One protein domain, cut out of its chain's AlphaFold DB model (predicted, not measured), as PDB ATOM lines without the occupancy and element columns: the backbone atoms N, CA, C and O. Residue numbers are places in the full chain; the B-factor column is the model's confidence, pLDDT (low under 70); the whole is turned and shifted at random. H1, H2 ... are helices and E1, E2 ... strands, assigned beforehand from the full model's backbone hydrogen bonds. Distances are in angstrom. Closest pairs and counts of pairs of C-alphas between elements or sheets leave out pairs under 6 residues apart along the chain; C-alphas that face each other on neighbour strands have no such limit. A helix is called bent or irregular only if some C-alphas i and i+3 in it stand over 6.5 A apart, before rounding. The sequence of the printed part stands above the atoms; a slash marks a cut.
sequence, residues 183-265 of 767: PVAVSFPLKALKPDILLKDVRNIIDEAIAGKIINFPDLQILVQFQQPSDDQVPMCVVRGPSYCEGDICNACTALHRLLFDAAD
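This is residues 183 to 265 of the 767 residues of the protein "KH_10 domain-containing protein" of Thelazia callipaeda (UniProt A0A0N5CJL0). A twisted antiparallel sheet of three strands, E1, E3 and E2, has two helices over one of its faces and no named helix over the other. The long helix H2 covers E1 and E3 lengthwise, while the shorter H1 packs on the sheet by way of E2 and E3, at a steep tilt to H2. The printed part has 83 residues, with named elements in the order E1, H1, E2, E3, H2; the class is mixed, helices and strands. The whole is compact, with a radius of gyration of the C-alphas of 12.8 A, and the C-alphas span 37 by 27 by 26 A.

Strand E1 is residues 183 to 189, 20.1 A long, from C-alpha 183 at (29.640, 14.121, 4.661). E3 is residues 236 to 242, 19.4 A long. E2 is residues 221 to 225, with C-alpha 221 at (36.580, 18.463, 11.109). H2, residues 243 to 260, measures 24.9 A and ends with C-alpha 260 at (53.364, 16.407, 9.292). It is irregular, with C-alphas 244 and 247 8.1 A apart, and has a kink of 30 degrees near residue 250. H1 is residues 202 to 211, 14.1 A long.

E3 is the inner strand; E1 and E2 are edge strands. E1 and E3 are antiparallel at 163 degrees, with N 186 and O 239 2.9 A apart, within hydrogen-bond range. E2 and E3, a hairpin, are antiparallel at 154 degrees, with N 223 and O 238 2.9 A apart, also within range. The sheet is twisted, its C-alphas lying up to 4.5 A off the best plane. H2 is on the sheet at a height of 8.6 A, over E1 and E3, and runs along the strands, at 18 degrees to E3 on the local plane. The closest C-alphas of E3 and H2 are those of Val 239 and Ile 249, 6.5 A apart. H1 is also on the sheet; its closest C-alpha pair with E2 is Arg 203 and Val 224, 6.5 A. Together the helices and sheet form two layers, helices on one face of a sheet. H1 and H2 are close but not clearly touching, with Val 202 and Leu 260 the closest C-alphas, 7.6 A apart; they run opposite ways at a steep tilt of 62 degrees. E1, H1 and E2 form a split strand-helix-strand unit, two strands running the same way with E3 between them in the sheet, and its crossover is right-handed. Every O i to N i+4 pair is within hydrogen-bond range in H1, and 12 of 14 are in H2.

The two C-alphas farthest apart, those of Asp 231 and Tyr 244, are 37.2 A apart. The printed part has no cut. The link from E1 to H1, residues 190 to 201, is long, and that from E3 to H2 is tight. Mean pLDDT of the printed part is 85.0; residues 227 to 233 and 263 to 265 are under 70.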
ATOM      1  N   PRO A 183      28.221  14.013   4.356       90.44
ATOM      2  CA  PRO A 183      29.640  14.121   4.661       90.44
ATOM      3  C   PRO A 183      30.513  13.197   3.807       90.44
ATOM      4  O   PRO A 183      30.131  12.089   3.422       90.44
ATOM      5  N   VAL A 184      31.736  13.651   3.558       92.12
ATOM      6  CA  VAL A 184      32.816  12.882   2.951       92.12
ATOM      7  C   VAL A 184      34.009  12.911   3.898       92.12
ATOM      8  O   VAL A 184      34.388  13.964   4.408       92.12
ATOM      9  N   ALA A 185      34.596  11.740   4.138       93.12
ATOM     10  CA  ALA A 185      35.801  11.578   4.942       93.12
ATOM     11  C   ALA A 185      36.952  11.066   4.069       93.12
ATOM     12  O   ALA A 185      36.812  10.063   3.363       93.12
ATOM     13  N   VAL A 186      38.092  11.747   4.145       95.19
ATOM     14  CA  VAL A 186      39.369  11.359   3.541       95.19
ATOM     15  C   VAL A 186      40.357  11.109   4.670       95.19
ATOM     16  O   VAL A 186      40.521  11.951   5.550       95.19
ATOM     17  N   SER A 187      41.019   9.957   4.659       93.69
ATOM     18  CA  SER A 187      41.960   9.553   5.702       93.69
ATOM     19  C   SER A 187      43.333   9.208   5.138       93.69
ATOM     20  O   SER A 187      43.429   8.693   4.028       93.69
ATOM     21  N   PHE A 188      44.399   9.466   5.891       90.75
ATOM     22  CA  PHE A 188      45.762   9.067   5.534       90.75
ATOM     23  C   PHE A 188      46.519   8.538   6.764       90.75
ATOM     24  O   PHE A 188      46.276   9.008   7.881       90.75
ATOM     25  N   PRO A 189      47.411   7.547   6.591       88.38
ATOM     26  CA  PRO A 189      48.132   6.936   7.701       88.38
ATOM     27  C   PRO A 189      49.244   7.854   8.217       88.38
ATOM     28  O   PRO A 189      50.002   8.428   7.438       88.38
ATOM     29  N   LEU A 190      49.402   7.933   9.539       86.69
ATOM     30  CA  LEU A 190      50.472   8.692  10.197       86.69
ATOM     31  C   LEU A 190      51.778   7.875  10.253       86.69
ATOM     32  O   LEU A 190      52.320   7.596  11.321       86.69
ATOM     33  N   LYS A 191      52.261   7.454   9.075       80.56
ATOM     34  CA  LYS A 191      53.550   6.766   8.861       80.56
ATOM     35  C   LYS A 191      54.603   7.769   8.394       80.56
ATOM     36  O   LYS A 191      54.260   8.689   7.667       80.56
ATOM     37  N   ALA A 192      55.870   7.553   8.756       79.56
ATOM     38  CA  ALA A 192      57.001   8.386   8.320       79.56
ATOM     39  C   ALA A 192      56.820   9.899   8.589       79.56
ATOM     40  O   ALA A 192      57.161  10.736   7.757       79.56
ATOM     41  N   LEU A 193      56.279  10.236   9.768       84.75
ATOM     42  CA  LEU A 193      56.269  11.601  10.309       84.75
ATOM     43  C   LEU A 193      57.687  12.198  10.314       84.75
ATOM     44  O   LEU A 193      58.667  11.457  10.439       84.75
ATOM     45  N   LYS A 194      57.783  13.533  10.236       87.12
ATOM     46  CA  LYS A 194      59.060  14.256  10.378       87.12
ATOM     47  C   LYS A 194      59.816  13.828  11.646       87.12
ATOM     48  O   LYS A 194      59.173  13.534  12.657       87.12
ATOM     49  N   PRO A 195      61.162  13.822  11.643       81.94
ATOM     50  CA  PRO A 195      61.962  13.288  12.752       81.94
ATOM     51  C   PRO A 195      61.819  14.049  14.083       81.94
ATOM     52  O   PRO A 195      62.206  13.521  15.124       81.94
ATOM     53  N   ASP A 196      61.267  15.265  14.073       84.94
ATOM     54  CA  ASP A 196      60.909  16.061  15.252       84.94
ATOM     55  C   ASP A 196      59.474  15.808  15.766       84.94
ATOM     56  O   ASP A 196      59.159  16.156  16.906       84.94
ATOM     57  N   ILE A 197      58.608  15.165  14.973       87.12
ATOM     58  CA  ILE A 197      57.191  14.939  15.288       87.12
ATOM     59  C   ILE A 197      56.973  13.530  15.856       87.12
ATOM     60  O   ILE A 197      56.884  12.532  15.138       87.12
ATOM     61  N   LEU A 198      56.784  13.445  17.175       86.75
ATOM     62  CA  LEU A 198      56.344  12.213  17.830       86.75
ATOM     63  C   LEU A 198      54.833  12.000  17.647       86.75
ATOM     64  O   LEU A 198      54.028  12.912  17.831       86.75
ATOM     65  N   LEU A 199      54.429  10.753  17.388       84.31
ATOM     66  CA  LEU A 199      53.037  10.385  17.092       84.31
ATOM     67  C   LEU A 199      52.014  10.845  18.152       84.31
ATOM     68  O   LEU A 199      50.899  11.237  17.815       84.31
ATOM     69  N   LYS A 200      52.402  10.824  19.432       85.19
ATOM     70  CA  LYS A 200      51.574  11.280  20.564       85.19
ATOM     71  C   LYS A 200      51.256  12.787  20.510       85.19
ATOM     72  O   LYS A 200      50.225  13.205  21.029       85.19
ATOM     73  N   ASP A 201      52.132  13.581  19.891       88.56
ATOM     74  CA  ASP A 201      52.081  15.046  19.873       88.56
ATOM     75  C   ASP A 201      51.426  15.587  18.586       88.56
ATOM     76  O   ASP A 201      50.994  16.737  18.565       88.56
ATOM     77  N   VAL A 202      51.253  14.748  17.550       90.00
ATOM     78  CA  VAL A 202      50.587  15.084  16.270       90.00
ATOM     79  C   VAL A 202      49.254  15.803  16.475       90.00
ATOM     80  O   VAL A 202      48.966  16.773  15.780       90.00
ATOM     81  N   ARG A 203      48.440  15.361  17.443       90.50
ATOM     82  CA  ARG A 203      47.162  16.018  17.740       90.50
ATOM     83  C   ARG A 203      47.358  17.453  18.233       90.50
ATOM     84  O   ARG A 203      46.682  18.344  17.736       90.50
ATOM     85  N   ASN A 204      48.289  17.669  19.160       91.38
ATOM     86  CA  ASN A 204      48.584  18.997  19.698       91.38
ATOM     87  C   ASN A 204      49.118  19.914  18.589       91.38
ATOM     88  O   ASN A 204      48.677  21.048  18.481       91.38
ATOM     89  N   ILE A 205      49.984  19.396  17.709       92.44
ATOM     90  CA  ILE A 205      50.535  20.125  16.555       92.44
ATOM     91  C   ILE A 205      49.430  20.538  15.565       92.44
ATOM     92  O   ILE A 205      49.454  21.652  15.045       92.44
ATOM     93  N   ILE A 206      48.433  19.678  15.323       92.56
ATOM     94  CA  ILE A 206      47.255  20.017  14.507       92.56
ATOM     95  C   ILE A 206      46.386  21.069  15.213       92.56
ATOM     96  O   ILE A 206      46.035  22.075  14.597       92.56
ATOM     97  N   ASP A 207      46.069  20.874  16.497       91.88
ATOM     98  CA  ASP A 207      45.244  21.798  17.285       91.88
ATOM     99  C   ASP A 207      45.920  23.192  17.404       91.88
ATOM    100  O   ASP A 207      45.253  24.224  17.284       91.88
ATOM    101  N   GLU A 208      47.253  23.251  17.528       93.38
ATOM    102  CA  GLU A 208      48.064  24.478  17.491       93.38
ATOM    103  C   GLU A 208      48.114  25.118  16.095       93.38
ATOM    104  O   GLU A 208      47.960  26.336  15.978       93.38
ATOM    105  N   ALA A 209      48.263  24.334  15.021       92.25
ATOM    106  CA  ALA A 209      48.224  24.846  13.649       92.25
ATOM    107  C   ALA A 209      46.845  25.427  13.277       92.25
ATOM    108  O   ALA A 209      46.768  26.397  12.516       92.25
ATOM    109  N   ILE A 210      45.764  24.880  13.844       91.25
ATOM    110  CA  ILE A 210      44.404  25.422  13.723       91.25
ATOM    111  C   ILE A 210      44.263  26.710  14.549       91.25
ATOM    112  O   ILE A 210      43.829  27.735  14.020       91.25
ATOM    113  N   ALA A 211      44.693  26.711  15.816       91.50
ATOM    114  CA  ALA A 211      44.644  27.898  16.677       91.50
ATOM    115  C   ALA A 211      45.482  29.072  16.126       91.50
ATOM    116  O   ALA A 211      45.048  30.226  16.166       91.50
ATOM    117  N   GLY A 212      46.650  28.774  15.550       90.62
ATOM    118  CA  GLY A 212      47.523  29.715  14.845       90.62
ATOM    119  C   GLY A 212      47.046  30.104  13.439       90.62
ATOM    120  O   GLY A 212      47.695  30.923  12.791       90.62
ATOM    121  N   LYS A 213      45.920  29.551  12.963       88.56
ATOM    122  CA  LYS A 213      45.324  29.775  11.629       88.56
ATOM    123  C   LYS A 213      46.219  29.401  10.439       88.56
ATOM    124  O   LYS A 213      45.978  29.860   9.325       88.56
ATOM    125  N   ILE A 214      47.210  28.539  10.660       87.38
ATOM    126  CA  ILE A 214      48.007  27.900   9.599       87.38
ATOM    127  C   ILE A 214      47.112  26.926   8.816       87.38
ATOM    128  O   ILE A 214      47.188  26.845   7.591       87.38
ATOM    129  N   ILE A 215      46.212  26.235   9.524       89.25
ATOM    130  CA  ILE A 215      45.150  25.396   8.962       89.25
ATOM    131  C   ILE A 215      43.809  26.036   9.342       89.25
ATOM    132  O   ILE A 215      43.392  25.979  10.492       89.25
ATOM    133  N   ASN A 216      43.138  26.684   8.387       90.31
ATOM    134  CA  ASN A 216      41.944  27.497   8.646       90.31
ATOM    135  C   ASN A 216      40.767  27.082   7.748       90.31
ATOM    136  O   ASN A 216      40.425  27.780   6.794       90.31
ATOM    137  N   PHE A 217      40.152  25.942   8.071       89.75
ATOM    138  CA  PHE A 217      39.003  25.376   7.354       89.75
ATOM    139  C   PHE A 217      37.844  25.120   8.341       89.75
ATOM    140  O   PHE A 217      37.687  23.998   8.818       89.75
ATOM    141  N   PRO A 218      37.057  26.150   8.717       85.31
ATOM    142  CA  PRO A 218      36.078  26.059   9.813       85.31
ATOM    143  C   PRO A 218      34.889  25.127   9.520       85.31
ATOM    144  O   PRO A 218      34.268  24.598  10.442       85.31
ATOM    145  N   ASP A 219      34.594  24.903   8.240       87.94
ATOM    146  CA  ASP A 219      33.569  23.972   7.756       87.94
ATOM    147  C   ASP A 219      34.036  22.505   7.707       87.94
ATOM    148  O   ASP A 219      33.293  21.643   7.239       87.94
ATOM    149  N   LEU A 220      35.254  22.208   8.178       91.31
ATOM    150  CA  LEU A 220      35.819  20.861   8.243       91.31
ATOM    151  C   LEU A 220      36.108  20.435   9.687       91.31
ATOM    152  O   LEU A 220      36.351  21.244  10.580       91.31
ATOM    153  N   GLN A 221      36.152  19.123   9.887       91.12
ATOM    154  CA  GLN A 221      36.580  18.463  11.109       91.12
ATOM    155  C   GLN A 221      37.831  17.648  10.787       91.12
ATOM    156  O   GLN A 221      37.829  16.806   9.887       91.12
ATOM    157  N   ILE A 222      38.901  17.893  11.539       92.56
ATOM    158  CA  ILE A 222      40.153  17.141  11.445       92.56
ATOM    159  C   ILE A 222      40.258  16.281  12.703       92.56
ATOM    160  O   ILE A 222      40.176  16.788  13.821       92.56
ATOM    161  N   LEU A 223      40.400  14.970  12.525       90.81
ATOM    162  CA  LEU A 223      40.506  13.990  13.603       90.81
ATOM    163  C   LEU A 223      41.823  13.221  13.495       90.81
ATOM    164  O   LEU A 223      42.300  12.933  12.399       90.81
ATOM    165  N   VAL A 224      42.363  12.805  14.639       88.56
ATOM    166  CA  VAL A 224      43.370  11.738  14.719       88.56
ATOM    167  C   VAL A 224      42.680  10.520  15.321       88.56
ATOM    168  O   VAL A 224      42.207  10.574  16.458       88.56
ATOM    169  N   GLN A 225      42.570   9.449  14.540       84.31
ATOM    170  CA  GLN A 225      41.881   8.217  14.905       84.31
ATOM    171  C   GLN A 225      42.881   7.077  15.092       84.31
ATOM    172  O   GLN A 225      43.614   6.712  14.176       84.31
ATOM    173  N   PHE A 226      42.858   6.481  16.281       72.50
ATOM    174  CA  PHE A 226      43.530   5.222  16.578       72.50
ATOM    175  C   PHE A 226      42.497   4.106  16.404       72.50
ATOM    176  O   PHE A 226      41.446   4.139  17.048       72.50
ATOM    177  N   GLN A 227      42.766   3.145  15.518       59.56
ATOM    178  CA  GLN A 227      41.978   1.913  15.466       59.56
ATOM    179  C   GLN A 227      42.282   1.053  16.713       59.56
ATOM    180  O   GLN A 227      43.236   1.318  17.447       59.56
ATOM    181  N   GLN A 228      41.396   0.107  17.038       54.81
ATOM    182  CA  GLN A 228      41.437  -0.608  18.322       54.81
ATOM    183  C   GLN A 228      42.667  -1.528  18.471       54.81
ATOM    184  O   GLN A 228      43.232  -1.966  17.470       54.81
ATOM    185  N   PRO A 229      43.112  -1.810  19.715       46.94
ATOM    186  CA  PRO A 229      44.478  -2.252  19.981       46.94
ATOM    187  C   PRO A 229      44.784  -3.662  19.459       46.94
ATOM    188  O   PRO A 229      44.519  -4.672  20.108       46.94
ATOM    189  N   SER A 230      45.430  -3.685  18.298       53.22
ATOM    190  CA  SER A 230      46.461  -4.657  17.937       53.22
ATOM    191  C   SER A 230      47.753  -3.865  17.726       53.22
ATOM    192  O   SER A 230      47.703  -2.783  17.137       53.22
ATOM    193  N   ASP A 231      48.884  -4.350  18.247       49.75
ATOM    194  CA  ASP A 231      50.087  -3.520  18.466       49.75
ATOM    195  C   ASP A 231      50.714  -2.925  17.182       49.75
ATOM    196  O   ASP A 231      51.456  -1.948  17.262       49.75
ATOM    197  N   ASP A 232      50.373  -3.453  15.999       54.09
ATOM    198  CA  ASP A 232      50.878  -2.999  14.690       54.09
ATOM    199  C   ASP A 232      50.000  -1.938  13.978       54.09
ATOM    200  O   ASP A 232      50.361  -1.460  12.894       54.09
ATOM    201  N   GLN A 233      48.830  -1.554  14.514       65.75
ATOM    202  CA  GLN A 233      47.927  -0.626  13.811       65.75
ATOM    203  C   GLN A 233      48.351   0.846  13.930       65.75
ATOM    204  O   GLN A 233      48.168   1.506  14.953       65.75
ATOM    205  N   VAL A 234      48.862   1.395  12.822       76.31
ATOM    206  CA  VAL A 234      49.208   2.820  12.712       76.31
ATOM    207  C   VAL A 234      47.938   3.681  12.624       76.31
ATOM    208  O   VAL A 234      47.092   3.414  11.769       76.31
ATOM    209  N   PRO A 235      47.796   4.736  13.450       86.00
ATOM    210  CA  PRO A 235      46.640   5.628  13.408       86.00
ATOM    211  C   PRO A 235      46.546   6.445  12.116       86.00
ATOM    212  O   PRO A 235      47.527   6.704  11.414       86.00
ATOM    213  N   MET A 236      45.329   6.909  11.854       89.50
ATOM    214  CA  MET A 236      44.959   7.687  10.679       89.50
ATOM    215  C   MET A 236      44.651   9.129  11.089       89.50
ATOM    216  O   MET A 236      43.946   9.360  12.072       89.50
ATOM    217  N   CYS A 237      45.099  10.108  10.307       92.00
ATOM    218  CA  CYS A 237      44.450  11.415  10.309       92.00
ATOM    219  C   CYS A 237      43.256  11.363   9.350       92.00
ATOM    220  O   CYS A 237      43.354  10.767   8.277       92.00
ATOM    221  N   VAL A 238      42.128  11.952   9.744       93.62
ATOM    222  CA  VAL A 238      40.885  11.982   8.967       93.62
ATOM    223  C   VAL A 238      40.426  13.426   8.818       93.62
ATOM    224  O   VAL A 238      40.167  14.102   9.812       93.62
ATOM    225  N   VAL A 239      40.301  13.883   7.575       94.69
ATOM    226  CA  VAL A 239      39.664  15.147   7.197       94.69
ATOM    227  C   VAL A 239      38.239  14.828   6.762       94.69
ATOM    228  O   VAL A 239      38.027  14.037   5.842       94.69
ATOM    229  N   ARG A 240      37.255  15.416   7.440       93.25
ATOM    230  CA  ARG A 240      35.825  15.161   7.238       93.25
ATOM    231  C   ARG A 240      35.084  16.484   7.064       93.25
ATOM    232  O   ARG A 240      35.373  17.447   7.767       93.25
ATOM    233  N   GLY A 241      34.139  16.531   6.134       92.06
ATOM    234  CA  GLY A 241      33.318  17.713   5.869       92.06
ATOM    235  C   GLY A 241      32.202  17.418   4.868       92.06
ATOM    236  O   GLY A 241      32.122  16.297   4.365       92.06
ATOM    237  N   PRO A 242      31.325  18.387   4.572       91.00
ATOM    238  CA  PRO A 242      30.220  18.202   3.638       91.00
ATOM    239  C   PRO A 242      30.725  18.138   2.188       91.00
ATOM    240  O   PRO A 242      31.747  18.739   1.852       91.00
ATOM    241  N   SER A 243      29.984  17.461   1.307       89.62
ATOM    242  CA  SER A 243      30.352  17.284  -0.108       89.62
ATOM    243  C   SER A 243      30.631  18.609  -0.848       89.62
ATOM    244  O   SER A 243      31.525  18.673  -1.687       89.62
ATOM    245  N   TYR A 244      29.954  19.709  -0.484       89.19
ATOM    246  CA  TYR A 244      30.206  21.030  -1.088       89.19
ATOM    247  C   TYR A 244      31.559  21.675  -0.704       89.19
ATOM    248  O   TYR A 244      31.966  22.642  -1.343       89.19
ATOM    249  N   CYS A 245      32.272  21.150   0.300       91.00
ATOM    250  CA  CYS A 245      33.601  21.611   0.730       91.00
ATOM    251  C   CYS A 245      34.756  20.767   0.151       91.00
ATOM    252  O   CYS A 245      35.867  20.790   0.672       91.00
ATOM    253  N   GLU A 246      34.530  20.032  -0.941       91.94
ATOM    254  CA  GLU A 246      35.518  19.173  -1.619       91.94
ATOM    255  C   GLU A 246      36.883  19.850  -1.873       91.94
ATOM    256  O   GLU A 246      37.939  19.248  -1.658       91.94
ATOM    257  N   GLY A 247      36.872  21.122  -2.292       93.00
ATOM    258  CA  GLY A 247      38.087  21.911  -2.511       93.00
ATOM    259  C   GLY A 247      38.849  22.204  -1.216       93.00
ATOM    260  O   GLY A 247      40.075  22.099  -1.189       93.00
ATOM    261  N   ASP A 248      38.135  22.489  -0.127       94.31
ATOM    262  CA  ASP A 248      38.728  22.696   1.194       94.31
ATOM    263  C   ASP A 248      39.261  21.386   1.778       94.31
ATOM    264  O   ASP A 248      40.335  21.393   2.369       94.31
ATOM    265  N   ILE A 249      38.585  20.250   1.552       94.50
ATOM    266  CA  ILE A 249      39.091  18.918   1.927       94.50
ATOM    267  C   ILE A 249      40.434  18.654   1.229       94.50
ATOM    268  O   ILE A 249      41.398  18.267   1.890       94.50
ATOM    269  N   CYS A 250      40.541  18.939  -0.077       93.06
ATOM    270  CA  CYS A 250      41.815  18.854  -0.801       93.06
ATOM    271  C   CYS A 250      42.892  19.751  -0.169       93.06
ATOM    272  O   CYS A 250      43.987  19.279   0.140       93.06
ATOM    273  N   ASN A 251      42.576  21.031   0.052       93.19
ATOM    274  CA  ASN A 251      43.515  22.013   0.597       93.19
ATOM    275  C   ASN A 251      43.976  21.649   2.022       93.19
ATOM    276  O   ASN A 251      45.164  21.765   2.331       93.19
ATOM    277  N   ALA A 252      43.066  21.166   2.871       93.81
ATOM    278  CA  ALA A 252      43.346  20.717   4.230       93.81
ATOM    279  C   ALA A 252      44.236  19.469   4.246       93.81
ATOM    280  O   ALA A 252      45.222  19.445   4.981       93.81
ATOM    281  N   CYS A 253      43.956  18.470   3.401       92.31
ATOM    282  CA  CYS A 253      44.821  17.301   3.236       92.31
ATOM    283  C   CYS A 253      46.247  17.697   2.813       92.31
ATOM    284  O   CYS A 253      47.210  17.253   3.434       92.31
ATOM    285  N   THR A 254      46.404  18.592   1.829       89.69
ATOM    286  CA  THR A 254      47.728  19.088   1.409       89.69
ATOM    287  C   THR A 254      48.432  19.908   2.499       89.69
ATOM    288  O   THR A 254      49.645  19.781   2.674       89.69
ATOM    289  N   ALA A 255      47.702  20.740   3.251       90.50
ATOM    290  CA  ALA A 255      48.262  21.529   4.350       90.50
ATOM    291  C   ALA A 255      48.740  20.640   5.511       90.50
ATOM    292  O   ALA A 255      49.861  20.807   5.989       90.50
ATOM    293  N   LEU A 256      47.932  19.649   5.906       91.50
ATOM    294  CA  LEU A 256      48.303  18.640   6.900       91.50
ATOM    295  C   LEU A 256      49.509  17.811   6.444       91.50
ATOM    296  O   LEU A 256      50.394  17.549   7.254       91.50
ATOM    297  N   HIS A 257      49.593  17.449   5.159       87.31
ATOM    298  CA  HIS A 257      50.742  16.705   4.642       87.31
ATOM    299  C   HIS A 257      52.050  17.492   4.807       87.31
ATOM    300  O   HIS A 257      53.011  16.988   5.378       87.31
ATOM    301  N   ARG A 258      52.062  18.765   4.388       87.25
ATOM    302  CA  ARG A 258      53.225  19.665   4.529       87.25
ATOM    303  C   ARG A 258      53.582  19.971   5.987       87.25
ATOM    304  O   ARG A 258      54.746  20.235   6.295       87.25
ATOM    305  N   LEU A 259      52.597  19.949   6.887       90.06
ATOM    306  CA  LEU A 259      52.817  20.097   8.324       90.06
ATOM    307  C   LEU A 259      53.519  18.860   8.908       90.06
ATOM    308  O   LEU A 259      54.523  19.015   9.602       90.06
ATOM    309  N   LEU A 260      53.029  17.656   8.592       88.94
ATOM    310  CA  LEU A 260      53.364  16.407   9.292       88.94
ATOM    311  C   LEU A 260      54.473  15.557   8.646       88.94
ATOM    312  O   LEU A 260      55.049  14.715   9.337       88.94
ATOM    313  N   PHE A 261      54.787  15.773   7.364       86.44
ATOM    314  CA  PHE A 261      55.776  15.000   6.596       86.44
ATOM    315  C   PHE A 261      56.723  15.921   5.811       86.44
ATOM    316  O   PHE A 261      56.362  17.053   5.475       86.44
ATOM    317  N   ASP A 262      57.944  15.461   5.540       75.44
ATOM    318  CA  ASP A 262      58.954  16.257   4.835       75.44
ATOM    319  C   ASP A 262      58.734  16.262   3.316       75.44
ATOM    320  O   ASP A 262      58.618  15.219   2.679       75.44
ATOM    321  N   ALA A 263      58.745  17.456   2.717       58.41
ATOM    322  CA  ALA A 263      58.559  17.669   1.276       58.41
ATOM    323  C   ALA A 263      59.819  17.360   0.432       58.41
ATOM    324  O   ALA A 263      59.976  17.868  -0.673       58.41
ATOM    325  N   ALA A 264      60.757  16.563   0.957       51.19
ATOM    326  CA  ALA A 264      61.956  16.165   0.216       51.19
ATOM    327  C   ALA A 264      61.625  15.177  -0.919       51.19
ATOM    328  O   ALA A 264      62.245  15.233  -1.980       51.19
ATOM    329  N   ASP A 265      60.599  14.340  -0.727       47.25
ATOM    330  CA  ASP A 265      60.003  13.501  -1.769       47.25
ATOM    331  C   ASP A 265      58.825  14.215  -2.465       47.25
ATOM    332  O   ASP A 265      57.729  13.671  -2.573       47.25
TER     333      ASP A 265